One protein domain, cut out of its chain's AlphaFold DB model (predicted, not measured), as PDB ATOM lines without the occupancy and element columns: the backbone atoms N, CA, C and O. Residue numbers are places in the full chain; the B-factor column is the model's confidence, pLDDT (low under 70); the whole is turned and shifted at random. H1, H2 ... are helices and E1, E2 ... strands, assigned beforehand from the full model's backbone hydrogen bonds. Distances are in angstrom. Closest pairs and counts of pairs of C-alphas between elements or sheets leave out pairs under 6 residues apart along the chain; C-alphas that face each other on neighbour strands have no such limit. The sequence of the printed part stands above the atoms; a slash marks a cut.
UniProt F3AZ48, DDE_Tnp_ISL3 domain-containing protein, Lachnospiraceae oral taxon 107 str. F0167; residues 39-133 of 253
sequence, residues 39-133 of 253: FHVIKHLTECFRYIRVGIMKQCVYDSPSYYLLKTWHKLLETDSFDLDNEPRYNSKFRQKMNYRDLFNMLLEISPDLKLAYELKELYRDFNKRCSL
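AT A GLANCE: This is residues 39 to 133 of the 253 residues of the protein "DDE_Tnp_ISL3 domain-containing protein" of Lachnospiraceae oral taxon 107 str. F0167 (UniProt F3AZ48). Two long helices, H1 and H5, lie side by side and run opposite ways, while the shorter H2 and H4 cross each other toward the other end of the model and the very short H3 sits near the middle. Beyond H2 and H4, the small strand hairpin of E1 and E2 makes the end of the long axis opposite Leu 133. The printed part has 95 residues, with five named helices and two named strands in the order H1, H2, H3, E1, E2, H4, H5; the sheet is E1 - E2, antiparallel, and the class is mostly helix. The whole is compact, with a radius of gyration of the C-alphas of 14.4 A, yet elongated in outline, spanning 50 by 32 by 20 A.

IN THESE COORDINATES: Find C-alpha 39 at (141.208, 123.449, 103.437); from there H1, residues 39 to 59, runs 30.5 A to C-alpha 59 at (144.440, 144.540, 81.619). Next come H2, residues 65 to 72, 10.4 A long, and H3, residues 75 to 78, 4.7 A long. Then read E1, residues 89 to 91, and E2, residues 96 to 98, each 6.3 A long. H4, residues 100 to 109, runs 14.2 A. H5, residues 112 to 130, runs 26.7 A and ends at C-alpha 130, at (126.763, 121.575, 103.156).

HOW THE PARTS SIT: Start with H1, which touches H5 at a shallow tilt of 11 degrees, opposite ways; the closest C-alphas, of Phe 49 and Ala 117, are 6.4 A apart. With residues 53 to 58 alone H1 touches H2, closest at the C-alphas of Met 57 and Tyr 67, 5.5 A; they form a helical hairpin at 35.4 degrees, only just a steep tilt. H2 touches H4 at a steep tilt of 60 degrees, closest at the C-alphas of Leu 69 and Leu 107, 6.2 A. H3 only just touches H4, with 3 pairs of C-alphas within 8 A, closest at Leu 76 and Phe 104, 6.1 A. H4 and H5 touch only at the corner by their link, and only just, with 3 such pairs; the C-alphas of Leu 108 and Lys 115 are closest, 5.0 A. In the hairpin of E1 and E2, look for N 89 and O 98, and N 91 and O 96, each pair 2.9 A apart and within hydrogen-bond range. E1 and H4 are apart. In H1, H2, H4 and H5 every O i to N i+4 pair is within hydrogen-bond range; H3 is too short for such a pair.

THE WHOLE: Look for the two C-alphas farthest apart at Arg 95 and Leu 133, 49.6 A. The printed part has no cut and no long link; residues 79 to 88 make the short link from H3 to E1, and the other links are tight. The mean pLDDT of the printed part is 96.3, and no printed residue is under 70.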
ATOM      1  N   PHE A  39     140.587 122.129 103.435       92.19
ATOM      2  CA  PHE A  39     141.208 123.449 103.437       92.19
ATOM      3  C   PHE A  39     142.138 123.635 102.236       92.19
ATOM      4  O   PHE A  39     142.121 124.693 101.606       92.19
ATOM      5  N   HIS A  40     142.908 122.607 101.874       93.81
ATOM      6  CA  HIS A  40     143.854 122.701 100.763       93.81
ATOM      7  C   HIS A  40     143.138 122.808  99.414       93.81
ATOM      8  O   HIS A  40     143.604 123.537  98.539       93.81
ATOM      9  N   VAL A  41     141.986 122.147  99.258       96.25
ATOM     10  CA  VAL A  41     141.177 122.244  98.035       96.25
ATOM     11  C   VAL A  41     140.591 123.650  97.887       96.25
ATOM     12  O   VAL A  41     140.739 124.279  96.842       96.25
ATOM     13  N   ILE A  42     140.001 124.190  98.962       96.00
ATOM     14  CA  ILE A  42     139.458 125.559  98.979       96.00
ATOM     15  C   ILE A  42     140.555 126.604  98.768       96.00
ATOM     16  O   ILE A  42     140.338 127.599  98.073       96.00
ATOM     17  N   LYS A  43     141.740 126.384  99.342       95.62
ATOM     18  CA  LYS A  43     142.897 127.256  99.145       95.62
ATOM     19  C   LYS A  43     143.301 127.308  97.672       95.62
ATOM     20  O   LYS A  43     143.404 128.408  97.136       95.62
ATOM     21  N   HIS A  44     143.463 126.157  97.021       97.00
ATOM     22  CA  HIS A  44     143.817 126.094  95.600       97.00
ATOM     23  C   HIS A  44     142.763 126.785  94.726       97.00
ATOM     24  O   HIS A  44     143.091 127.610  93.879       97.00
ATOM     25  N   LEU A  45     141.482 126.516  94.983       97.88
ATOM     26  CA  LEU A  45     140.371 127.174  94.299       97.88
ATOM     27  C   LEU A  45     140.419 128.710  94.454       97.88
ATOM     28  O   LEU A  45     140.242 129.453  93.489       97.88
ATOM     29  N   THR A  46     140.692 129.195  95.666       96.38
ATOM     30  CA  THR A  46     140.810 130.635  95.955       96.38
ATOM     31  C   THR A  46     142.015 131.253  95.242       96.38
ATOM     32  O   THR A  46     141.941 132.381  94.756       96.38
ATOM     33  N   GLU A  47     143.124 130.520  95.136       97.25
ATOM     34  CA  GLU A  47     144.312 130.948  94.393       97.25
ATOM     35  C   GLU A  47     144.035 131.063  92.885       97.25
ATOM     36  O   GLU A  47     144.425 132.072  92.292       97.25
ATOM     37  N   CYS A  48     143.295 130.115  92.299       97.38
ATOM     38  CA  CYS A  48     142.817 130.182  90.913       97.38
ATOM     39  C   CYS A  48     141.936 131.418  90.672       97.38
ATOM     40  O   CYS A  48     142.180 132.187  89.739       97.38
ATOM     41  N   PHE A  49     140.962 131.675  91.551       98.06
ATOM     42  CA  PHE A  49     140.110 132.865  91.460       98.06
ATOM     43  C   PHE A  49     140.917 134.171  91.567       98.06
ATOM     44  O   PHE A  49     140.720 135.129  90.816       98.06
ATOM     45  N   ARG A  50     141.893 134.211  92.480       97.75
ATOM     46  CA  ARG A  50     142.804 135.352  92.612       97.75
ATOM     47  C   ARG A  50     143.620 135.565  91.336       97.75
ATOM     48  O   ARG A  50     143.865 136.715  90.975       97.75
ATOM     49  N   TYR A  51     144.047 134.495  90.665       97.12
ATOM     50  CA  TYR A  51     144.812 134.581  89.422       97.12
ATOM     51  C   TYR A  51     144.015 135.282  88.315       97.12
ATOM     52  O   TYR A  51     144.503 136.277  87.777       97.12
ATOM     53  N   ILE A  52     142.778 134.849  88.044       97.44
ATOM     54  CA  ILE A  52     141.926 135.500  87.033       97.44
ATOM     55  C   ILE A  52     141.619 136.954  87.400       97.44
ATOM     56  O   ILE A  52     141.798 137.846  86.572       97.44
ATOM     57  N   ARG A  53     141.287 137.234  88.668       98.06
ATOM     58  CA  ARG A  53     141.057 138.604  89.149       98.06
ATOM     59  C   ARG A  53     142.264 139.509  88.895       98.06
ATOM     60  O   ARG A  53     142.112 140.629  88.411       98.06
ATOM     61  N   VAL A  54     143.467 139.046  89.242       97.88
ATOM     62  CA  VAL A  54     144.710 139.803  89.026       97.88
ATOM     63  C   VAL A  54     145.017 139.942  87.534       97.88
ATOM     64  O   VAL A  54     145.510 140.995  87.133       97.88
ATOM     65  N   GLY A  55     144.723 138.926  86.722       97.75
ATOM     66  CA  GLY A  55     144.838 138.976  85.263       97.75
ATOM     67  C   GLY A  55     143.994 140.100  84.665       97.75
ATOM     68  O   GLY A  55     144.541 140.988  84.015       97.75
ATOM     69  N   ILE A  56     142.700 140.133  84.990       97.69
ATOM     70  CA  ILE A  56     141.764 141.178  84.544       97.69
ATOM     71  C   ILE A  56     142.210 142.555  85.053       97.69
ATOM     72  O   ILE A  56     142.287 143.515  84.289       97.69
ATOM     73  N   MET A  57     142.606 142.655  86.327       97.94
ATOM     74  CA  MET A  57     143.101 143.908  86.911       97.94
ATOM     75  C   MET A  57     144.307 144.476  86.151       97.94
ATOM     76  O   MET A  57     144.425 145.691  86.021       97.94
ATOM     77  N   LYS A  58     145.214 143.616  85.669       97.44
ATOM     78  CA  LYS A  58     146.397 144.030  84.899       97.44
ATOM     79  C   LYS A  58     146.060 144.503  83.482       97.44
ATOM     80  O   LYS A  58     146.862 145.234  82.912       97.44
ATOM     81  N   GLN A  59     144.920 144.094  82.931       96.75
ATOM     82  CA  GLN A  59     144.440 144.540  81.619       96.75
ATOM     83  C   GLN A  59     143.708 145.890  81.698       96.75
ATOM     84  O   GLN A  59     143.634 146.612  80.708       96.75
ATOM     85  N   CYS A  60     143.177 146.255  82.870       96.69
ATOM     86  CA  CYS A  60     142.543 147.555  83.076       96.69
ATOM     87  C   CYS A  60     143.552 148.712  82.959       96.69
ATOM     88  O   CYS A  60     144.690 148.620  83.422       96.69
ATOM     89  N   VAL A  61     143.088 149.858  82.447       97.19
ATOM     90  CA  VAL A  61     143.857 151.112  82.483       97.19
ATOM     91  C   VAL A  61     144.182 151.459  83.935       97.19
ATOM     92  O   VAL A  61     143.311 151.379  84.813       97.19
ATOM     93  N   TYR A  62     145.437 151.838  84.187       96.31
ATOM     94  CA  TYR A  62     145.898 152.216  85.519       96.31
ATOM     95  C   TYR A  62     145.015 153.323  86.104       96.31
ATOM     96  O   TYR A  62     144.695 154.296  85.428       96.31
ATOM     97  N   ASP A  63     144.615 153.146  87.363       93.75
ATOM     98  CA  ASP A  63     143.724 154.058  88.086       93.75
ATOM     99  C   ASP A  63     142.324 154.253  87.453       93.75
ATOM    100  O   ASP A  63     141.578 155.155  87.825       93.75
ATOM    101  N   SER A  64     141.886 153.373  86.547       97.06
ATOM    102  CA  SER A  64     140.469 153.313  86.151       97.06
ATOM    103  C   SER A  64     139.560 152.903  87.326       97.06
ATOM    104  O   SER A  64     140.032 152.309  88.304       97.06
ATOM    105  N   PRO A  65     138.239 153.168  87.255       97.31
ATOM    106  CA  PRO A  65     137.286 152.665  88.245       97.31
ATOM    107  C   PRO A  65     137.366 151.143  88.447       97.31
ATOM    108  O   PRO A  65     137.431 150.681  89.586       97.31
ATOM    109  N   SER A  66     137.469 150.369  87.361       97.75
ATOM    110  CA  SER A  66     137.606 148.907  87.412       97.75
ATOM    111  C   SER A  66     138.916 148.470  88.074       97.75
ATOM    112  O   SER A  66     138.909 147.596  88.939       97.75
ATOM    113  N   TYR A  67     140.038 149.127  87.747       98.19
ATOM    114  CA  TYR A  67     141.321 148.881  88.416       98.19
ATOM    115  C   TYR A  67     141.229 149.142  89.925       98.19
ATOM    116  O   TYR A  67     141.681 148.327  90.731       98.19
ATOM    117  N   TYR A  68     140.621 150.265  90.319       98.12
ATOM    118  CA  TYR A  68     140.426 150.628  91.721       98.12
ATOM    119  C   TYR A  68     139.598 149.583  92.477       98.12
ATOM    120  O   TYR A  68     140.000 149.175  93.569       98.12
ATOM    121  N   LEU A  69     138.489 149.120  91.895       98.06
ATOM    122  CA  LEU A  69     137.649 148.072  92.475       98.06
ATOM    123  C   LEU A  69     138.437 146.768  92.651       98.06
ATOM    124  O   LEU A  69     138.561 146.266  93.769       98.06
ATOM    125  N   LEU A  70     139.050 146.264  91.577       97.94
ATOM    126  CA  LEU A  70     139.785 144.995  91.591       97.94
ATOM    127  C   LEU A  70     141.027 145.015  92.482       97.94
ATOM    128  O   LEU A  70     141.453 143.960  92.950       97.94
ATOM    129  N   LYS A  71     141.631 146.182  92.715       97.31
ATOM    130  CA  LYS A  71     142.806 146.321  93.579       97.31
ATOM    131  C   LYS A  71     142.433 146.539  95.039       97.31
ATOM    132  O   LYS A  71     142.993 145.879  95.911       97.31
ATOM    133  N   THR A  72     141.497 147.438  95.312       96.38
ATOM    134  CA  THR A  72     141.188 147.895  96.675       96.38
ATOM    135  C   THR A  72     140.125 147.026  97.336       96.38
ATOM    136  O   THR A  72     140.261 146.665  98.501       96.38
ATOM    137  N   TRP A  73     139.098 146.640  96.576       97.06
ATOM    138  CA  TRP A  73     137.878 146.017  97.093       97.06
ATOM    139  C   TRP A  73     137.771 144.517  96.799       97.06
ATOM    140  O   TRP A  73     136.768 143.902  97.138       97.06
ATOM    141  N   HIS A  74     138.823 143.890  96.256       96.12
ATOM    142  CA  HIS A  74     138.857 142.449  95.950       96.12
ATOM    143  C   HIS A  74     138.436 141.538  97.105       96.12
ATOM    144  O   HIS A  74     137.866 140.477  96.871       96.12
ATOM    145  N   LYS A  75     138.689 141.950  98.353       96.69
ATOM    146  CA  LYS A  75     138.313 141.174  99.536       96.69
ATOM    147  C   LYS A  75     136.803 140.948  99.647       96.69
ATOM    148  O   LYS A  75     136.419 139.919 100.183       96.69
ATOM    149  N   LEU A  76     135.970 141.823  99.079       96.94
ATOM    150  CA  LEU A  76     134.519 141.610  99.008       96.94
ATOM    151  C   LEU A  76     134.154 140.328  98.249       96.94
ATOM    152  O   LEU A  76     133.134 139.721  98.539       96.94
ATOM    153  N   LEU A  77     135.000 139.898  97.306       96.25
ATOM    154  CA  LEU A  77     134.832 138.637  96.590       96.25
ATOM    155  C   LEU A  77     135.567 137.478  97.268       96.25
ATOM    156  O   LEU A  77     135.309 136.335  96.935       96.25
ATOM    157  N   GLU A  78     136.534 137.719  98.153       92.81
ATOM    158  CA  GLU A  78     137.441 136.676  98.663       92.81
ATOM    159  C   GLU A  78     137.146 136.260 100.117       92.81
ATOM    160  O   GLU A  78     137.667 135.242 100.575       92.81
ATOM    161  N   THR A  79     136.328 137.011 100.862       90.56
ATOM    162  CA  THR A  79     136.043 136.724 102.275       90.56
ATOM    163  C   THR A  79     134.616 137.068 102.692       90.56
ATOM    164  O   THR A  79     134.071 138.097 102.314       90.56
ATOM    165  N   ASP A  80     134.072 136.242 103.587       89.00
ATOM    166  CA  ASP A  80     132.753 136.418 104.212       89.00
ATOM    167  C   ASP A  80     132.786 137.420 105.398       89.00
ATOM    168  O   ASP A  80     131.854 137.485 106.190       89.00
ATOM    169  N   SER A  81     133.887 138.161 105.593       90.94
ATOM    170  CA  SER A  81     134.099 139.031 106.771       90.94
ATOM    171  C   SER A  81     133.429 140.405 106.688       90.94
ATOM    172  O   SER A  81     133.507 141.183 107.641       90.94
ATOM    173  N   PHE A  82     132.793 140.720 105.563       91.62
ATOM    174  CA  PHE A  82     132.137 141.999 105.335       91.62
ATOM    175  C   PHE A  82     130.626 141.862 105.490       91.62
ATOM    176  O   PHE A  82     130.010 140.990 104.884       91.62
ATOM    177  N   ASP A  83     130.032 142.780 106.247       93.75
ATOM    178  CA  ASP A  83     128.598 143.030 106.169       93.75
ATOM    179  C   ASP A  83     128.309 143.822 104.889       93.75
ATOM    180  O   ASP A  83     128.652 145.001 104.790       93.75
ATOM    181  N   LEU A  84     127.733 143.156 103.887       93.00
ATOM    182  CA  LEU A  84     127.439 143.774 102.596       93.00
ATOM    183  C   LEU A  84     126.409 144.912 102.709       93.00
ATOM    184  O   LEU A  84     126.441 145.821 101.881       93.00
ATOM    185  N   ASP A  85     125.545 144.887 103.729       94.06
ATOM    186  CA  ASP A  85     124.498 145.889 103.980       94.06
ATOM    187  C   ASP A  85     124.926 146.980 104.965       94.06
ATOM    188  O   ASP A  85     124.101 147.616 105.619       94.06
ATOM    189  N   ASN A  86     126.230 147.240 105.060       95.25
ATOM    190  CA  ASN A  86     126.736 148.286 105.934       95.25
ATOM    191  C   ASN A  86     126.174 149.676 105.581       95.25
ATOM    192  O   ASN A  86     125.919 149.995 104.418       95.25
ATOM    193  N   GLU A  87     126.145 150.562 106.579       96.00
ATOM    194  CA  GLU A  87     125.835 151.981 106.378       96.00
ATOM    195  C   GLU A  87     126.687 152.590 105.247       96.00
ATOM    196  O   GLU A  87     127.924 152.461 105.294       96.00
ATOM    197  N   PRO A  88     126.077 153.254 104.243       96.25
ATOM    198  CA  PRO A  88     126.794 153.792 103.095       96.25
ATOM    199  C   PRO A  88     127.901 154.774 103.487       96.25
ATOM    200  O   PRO A  88     127.684 155.762 104.198       96.25
ATOM    201  N   ARG A  89     129.106 154.545 102.960       95.94
ATOM    202  CA  ARG A  89     130.287 155.386 103.198       95.94
ATOM    203  C   ARG A  89     130.670 156.132 101.931       95.94
ATOM    204  O   ARG A  89     130.516 155.625 100.824       95.94
ATOM    205  N   TYR A  90     131.172 157.353 102.088       97.06
ATOM    206  CA  TYR A  90     131.617 158.146 100.945       97.06
ATOM    207  C   TYR A  90     132.824 157.486 100.267       97.06
ATOM    208  O   TYR A  90     133.855 157.269 100.903       97.06
ATOM    209  N   ASN A  91     132.698 157.186  98.974       97.12
ATOM    210  CA  ASN A  91     133.771 156.647  98.155       97.12
ATOM    211  C   ASN A  91     134.308 157.748  97.235       97.12
ATOM    212  O   ASN A  91     133.622 158.196  96.315       97.12
ATOM    213  N   SER A  92     135.549 158.176  97.463       94.94
ATOM    214  CA  SER A  92     136.162 159.281  96.716       94.94
ATOM    215  C   SER A  92     136.326 158.991  95.222       94.94
ATOM    216  O   SER A  92     136.247 159.922  94.421       94.94
ATOM    217  N   LYS A  93     136.504 157.721  94.827       95.75
ATOM    218  CA  LYS A  93     136.664 157.344  93.417       95.75
ATOM    219  C   LYS A  93     135.387 157.590  92.613       95.75
ATOM    220  O   LYS A  93     135.464 158.080  91.492       95.75
ATOM    221  N   PHE A  94     134.233 157.287  93.208       96.06
ATOM    222  CA  PHE A  94     132.914 157.421  92.578       96.06
ATOM    223  C   PHE A  94     132.175 158.705  92.972       96.06
ATOM    224  O   PHE A  94     131.127 159.004  92.414       96.06
ATOM    225  N   ARG A  95     132.724 159.476  93.922       96.19
ATOM    226  CA  ARG A  95     132.166 160.737  94.442       96.19
ATOM    227  C   ARG A  95     130.739 160.613  94.987       96.19
ATOM    228  O   ARG A  95     129.992 161.587  94.991       96.19
ATOM    229  N   GLN A  96     130.387 159.440  95.503       96.31
ATOM    230  CA  GLN A  96     129.069 159.145  96.062       96.31
ATOM    231  C   GLN A  96     129.184 158.264  97.310       96.31
ATOM    232  O   GLN A  96     130.225 157.648  97.559       96.31
ATOM    233  N   LYS A  97     128.120 158.222  98.118       96.75
ATOM    234  CA  LYS A  97     128.014 157.266  99.227       96.75
ATOM    235  C   LYS A  97     127.613 155.904  98.675       96.75
ATOM    236  O   LYS A  97     126.685 155.835  97.882       96.75
ATOM    237  N   MET A  98     128.316 154.860  99.096       96.81
ATOM    238  CA  MET A  98     128.095 153.483  98.651       96.81
ATOM    239  C   MET A  98     128.273 152.536  99.831       96.81
ATOM    240  O   MET A  98     129.131 152.772 100.693       96.81
ATOM    241  N   ASN A  99     127.487 151.470  99.877       96.94
ATOM    242  CA  ASN A  99     127.754 150.350 100.772       96.94
ATOM    243  C   ASN A  99     128.638 149.297 100.074       96.94
ATOM    244  O   ASN A  99     129.063 149.453  98.924       96.94
ATOM    245  N   TYR A 100     128.983 148.233 100.791       97.38
ATOM    246  CA  TYR A 100     129.799 147.152 100.256       97.38
ATOM    247  C   TYR A 100     129.048 146.311  99.228       97.38
ATOM    248  O   TYR A 100     129.693 145.803  98.314       97.38
ATOM    249  N   ARG A 101     127.717 146.205  99.306       97.25
ATOM    250  CA  ARG A 101     126.902 145.561  98.269       97.25
ATOM    251  C   ARG A 101     127.001 146.274  96.929       97.25
ATOM    252  O   ARG A 101     127.177 145.604  95.916       97.25
ATOM    253  N   ASP A 102     126.961 147.601  96.920       97.25
ATOM    254  CA  ASP A 102     127.114 148.390  95.701       97.25
ATOM    255  C   ASP A 102     128.472 148.088  95.053       97.25
ATOM    256  O   ASP A 102     128.553 147.737  93.879       97.25
ATOM    257  N   LEU A 103     129.551 148.135  95.843       97.69
ATOM    258  CA  LEU A 103     130.909 147.848  95.367       97.69
ATOM    259  C   LEU A 103     131.081 146.391  94.916       97.69
ATOM    260  O   LEU A 103     131.808 146.131  93.957       97.69
ATOM    261  N   PHE A 104     130.426 145.452  95.596       97.88
ATOM    262  CA  PHE A 104     130.405 144.034  95.247       97.88
ATOM    263  C   PHE A 104     129.705 143.796  93.903       97.88
ATOM    264  O   PHE A 104     130.254 143.113  93.042       97.88
ATOM    265  N   ASN A 105     128.538 144.405  93.687       97.69
ATOM    266  CA  ASN A 105     127.811 144.295  92.424       97.69
ATOM    267  C   ASN A 105     128.624 144.904  91.277       97.69
ATOM    268  O   ASN A 105     128.844 144.244  90.265       97.69
ATOM    269  N   MET A 106     129.190 146.097  91.487       97.81
ATOM    270  CA  MET A 106     130.071 146.730  90.502       97.81
ATOM    271  C   MET A 106     131.293 145.871  90.172       97.81
ATOM    272  O   MET A 106     131.725 145.856  89.028       97.81
ATOM    273  N   LEU A 107     131.866 145.162  91.152       97.94
ATOM    274  CA  LEU A 107     132.977 144.231  90.932       97.94
ATOM    275  C   LEU A 107     132.587 143.087  89.989       97.94
ATOM    276  O   LEU A 107     133.359 142.760  89.088       97.94
ATOM    277  N   LEU A 108     131.408 142.492  90.186       97.62
ATOM    278  CA  LEU A 108     130.902 141.408  89.339       97.62
ATOM    279  C   LEU A 108     130.489 141.888  87.940       97.62
ATOM    280  O   LEU A 108     130.474 141.095  87.004       97.62
ATOM    281  N   GLU A 109     130.204 143.177  87.770       97.81
ATOM    282  CA  GLU A 109     129.904 143.783  86.467       97.81
ATOM    283  C   GLU A 109     131.154 144.061  85.616       97.81
ATOM    284  O   GLU A 109     131.032 144.288  84.415       97.81
ATOM    285  N   ILE A 110     132.364 144.019  86.194       97.44
ATOM    286  CA  ILE A 110     133.605 144.347  85.464       97.44
ATOM    287  C   ILE A 110     133.869 143.374  84.314       97.44
ATOM    288  O   ILE A 110     134.381 143.785  83.273       97.44
ATOM    289  N   SER A 111     133.593 142.086  84.518       97.50
ATOM    290  CA  SER A 111     133.898 141.046  83.538       97.50
ATOM    291  C   SER A 111     132.973 139.845  83.712       97.50
ATOM    292  O   SER A 111     132.874 139.337  84.835       97.50
ATOM    293  N   PRO A 112     132.387 139.314  82.622       97.44
ATOM    294  CA  PRO A 112     131.599 138.085  82.682       97.44
ATOM    295  C   PRO A 112     132.430 136.914  83.223       97.44
ATOM    296  O   PRO A 112     131.973 136.217  84.123       97.44
ATOM    297  N   ASP A 113     133.686 136.779  82.787       97.44
ATOM    298  CA  ASP A 113     134.582 135.715  83.257       97.44
ATOM    299  C   ASP A 113     134.876 135.802  84.759       97.44
ATOM    300  O   ASP A 113     134.914 134.784  85.445       97.44
ATOM    301  N   LEU A 114     135.045 137.013  85.307       97.94
ATOM    302  CA  LEU A 114     135.250 137.202  86.746       97.94
ATOM    303  C   LEU A 114     134.016 136.779  87.539       97.94
ATOM    304  O   LEU A 114     134.151 136.137  88.583       97.94
ATOM    305  N   LYS A 115     132.829 137.150  87.051       98.38
ATOM    306  CA  LYS A 115     131.557 136.790  87.672       98.38
ATOM    307  C   LYS A 115     131.342 135.283  87.642       98.38
ATOM    308  O   LYS A 115     131.125 134.695  88.696       98.38
ATOM    309  N   LEU A 116     131.502 134.660  86.476       98.31
ATOM    310  CA  LEU A 116     131.407 133.209  86.322       98.31
ATOM    311  C   LEU A 116     132.416 132.494  87.228       98.31
ATOM    312  O   LEU A 116     132.068 131.549  87.937       98.31
ATOM    313  N   ALA A 117     133.657 132.988  87.281       98.25
ATOM    314  CA  ALA A 117     134.676 132.424  88.151       98.25
ATOM    315  C   ALA A 117     134.291 132.514  89.633       98.25
ATOM    316  O   ALA A 117     134.531 131.569  90.387       98.25
ATOM    317  N   TYR A 118     133.712 133.639  90.052       98.25
ATOM    318  CA  TYR A 118     133.223 133.838  91.412       98.25
ATOM    319  C   TYR A 118     132.066 132.887  91.739       98.25
ATOM    320  O   TYR A 118     132.104 132.226  92.774       98.25
ATOM    321  N   GLU A 119     131.080 132.770  90.850       98.12
ATOM    322  CA  GLU A 119     129.910 131.904  91.032       98.12
ATOM    323  C   GLU A 119     130.316 130.433  91.174       98.12
ATOM    324  O   GLU A 119     129.916 129.779  92.134       98.12
ATOM    325  N   LEU A 120     131.191 129.927  90.300       98.38
ATOM    326  CA  LEU A 120     131.720 128.558  90.393       98.38
ATOM    327  C   LEU A 120     132.482 128.313  91.697       98.38
ATOM    328  O   LEU A 120     132.353 127.261  92.331       98.38
ATOM    329  N   LYS A 121     133.270 129.303  92.123       97.94
ATOM    330  CA  LYS A 121     133.991 129.237  93.391       97.94
ATOM    331  C   LYS A 121     133.021 129.129  94.568       97.94
ATOM    332  O   LYS A 121     133.221 128.271  95.427       97.94
ATOM    333  N   GLU A 122     131.986 129.964  94.618       97.69
ATOM    334  CA  GLU A 122     130.987 129.915  95.689       97.69
ATOM    335  C   GLU A 122     130.157 128.625  95.647       97.69
ATOM    336  O   GLU A 122     129.949 128.019  96.698       97.69
ATOM    337  N   LEU A 123     129.805 128.116  94.460       97.88
ATOM    338  CA  LEU A 123     129.150 126.810  94.304       97.88
ATOM    339  C   LEU A 123     129.974 125.682  94.936       97.88
ATOM    340  O   LEU A 123     129.447 124.872  95.704       97.88
ATOM    341  N   TYR A 124     131.285 125.646  94.680       98.19
ATOM    342  CA  TYR A 124     132.158 124.658  95.311       98.19
ATOM    343  C   TYR A 124     132.294 124.886  96.827       98.19
ATOM    344  O   TYR A 124     132.314 123.922  97.599       98.19
ATOM    345  N   ARG A 125     132.378 126.143  97.295       96.94
ATOM    346  CA  ARG A 125     132.416 126.452  98.740       96.94
ATOM    347  C   ARG A 125     131.160 125.949  99.447       96.94
ATOM    348  O   ARG A 125     131.280 125.366 100.526       96.94
ATOM    349  N   ASP A 126     129.991 126.131  98.844       96.38
ATOM    350  CA  ASP A 126     128.717 125.661  99.382       96.38
ATOM    351  C   ASP A 126     128.620 124.138  99.381       96.38
ATOM    352  O   ASP A 126     128.260 123.551 100.406       96.38
ATOM    353  N   PHE A 127     129.041 123.486  98.294       96.62
ATOM    354  CA  PHE A 127     129.208 122.034  98.249       96.62
ATOM    355  C   PHE A 127     130.092 121.541  99.400       96.62
ATOM    356  O   PHE A 127     129.683 120.692 100.191       96.62
ATOM    357  N   ASN A 128     131.270 122.137  99.578       95.06
ATOM    358  CA  ASN A 128     132.199 121.729 100.622       95.06
ATOM    359  C   ASN A 128     131.659 121.963 102.047       95.06
ATOM    360  O   ASN A 128     132.042 121.236 102.966       95.06
ATOM    361  N   LYS A 129     130.797 122.967 102.253       92.00
ATOM    362  CA  LYS A 129     130.191 123.276 103.559       92.00
ATOM    363  C   LYS A 129     129.000 122.368 103.885       92.00
ATOM    364  O   LYS A 129     128.870 121.953 105.035       92.00
ATOM    365  N   ARG A 130     128.121 122.104 102.912       90.88
ATOM    366  CA  ARG A 130     126.763 121.575 103.156       90.88
ATOM    367  C   ARG A 130     126.517 120.163 102.627       90.88
ATOM    368  O   ARG A 130     125.511 119.572 102.995       90.88
ATOM    369  N   CYS A 131     127.377 119.631 101.759       93.06
ATOM    370  CA  CYS A 131     127.142 118.324 101.148       93.06
ATOM    371  C   CYS A 131     127.235 117.178 102.170       93.06
ATOM    372  O   CYS A 131     128.088 117.198 103.065       93.06
ATOM    373  N   SER A 132     126.371 116.171 102.008       91.75
ATOM    374  CA  SER A 132     126.465 114.897 102.721       91.75
ATOM    375  C   SER A 132     127.380 113.922 101.975       91.75
ATOM    376  O   SER A 132     127.768 114.165 100.830       91.75
ATOM    377  N   LEU A 133     127.747 112.815 102.622       92.31
ATOM    378  CA  LEU A 133     128.620 111.805 102.021       92.31
ATOM    379  C   LEU A 133     127.942 111.090 100.842       92.31
ATOM    380  O   LEU A 133     128.598 110.801  99.844       92.31
TER     381      LEU A 133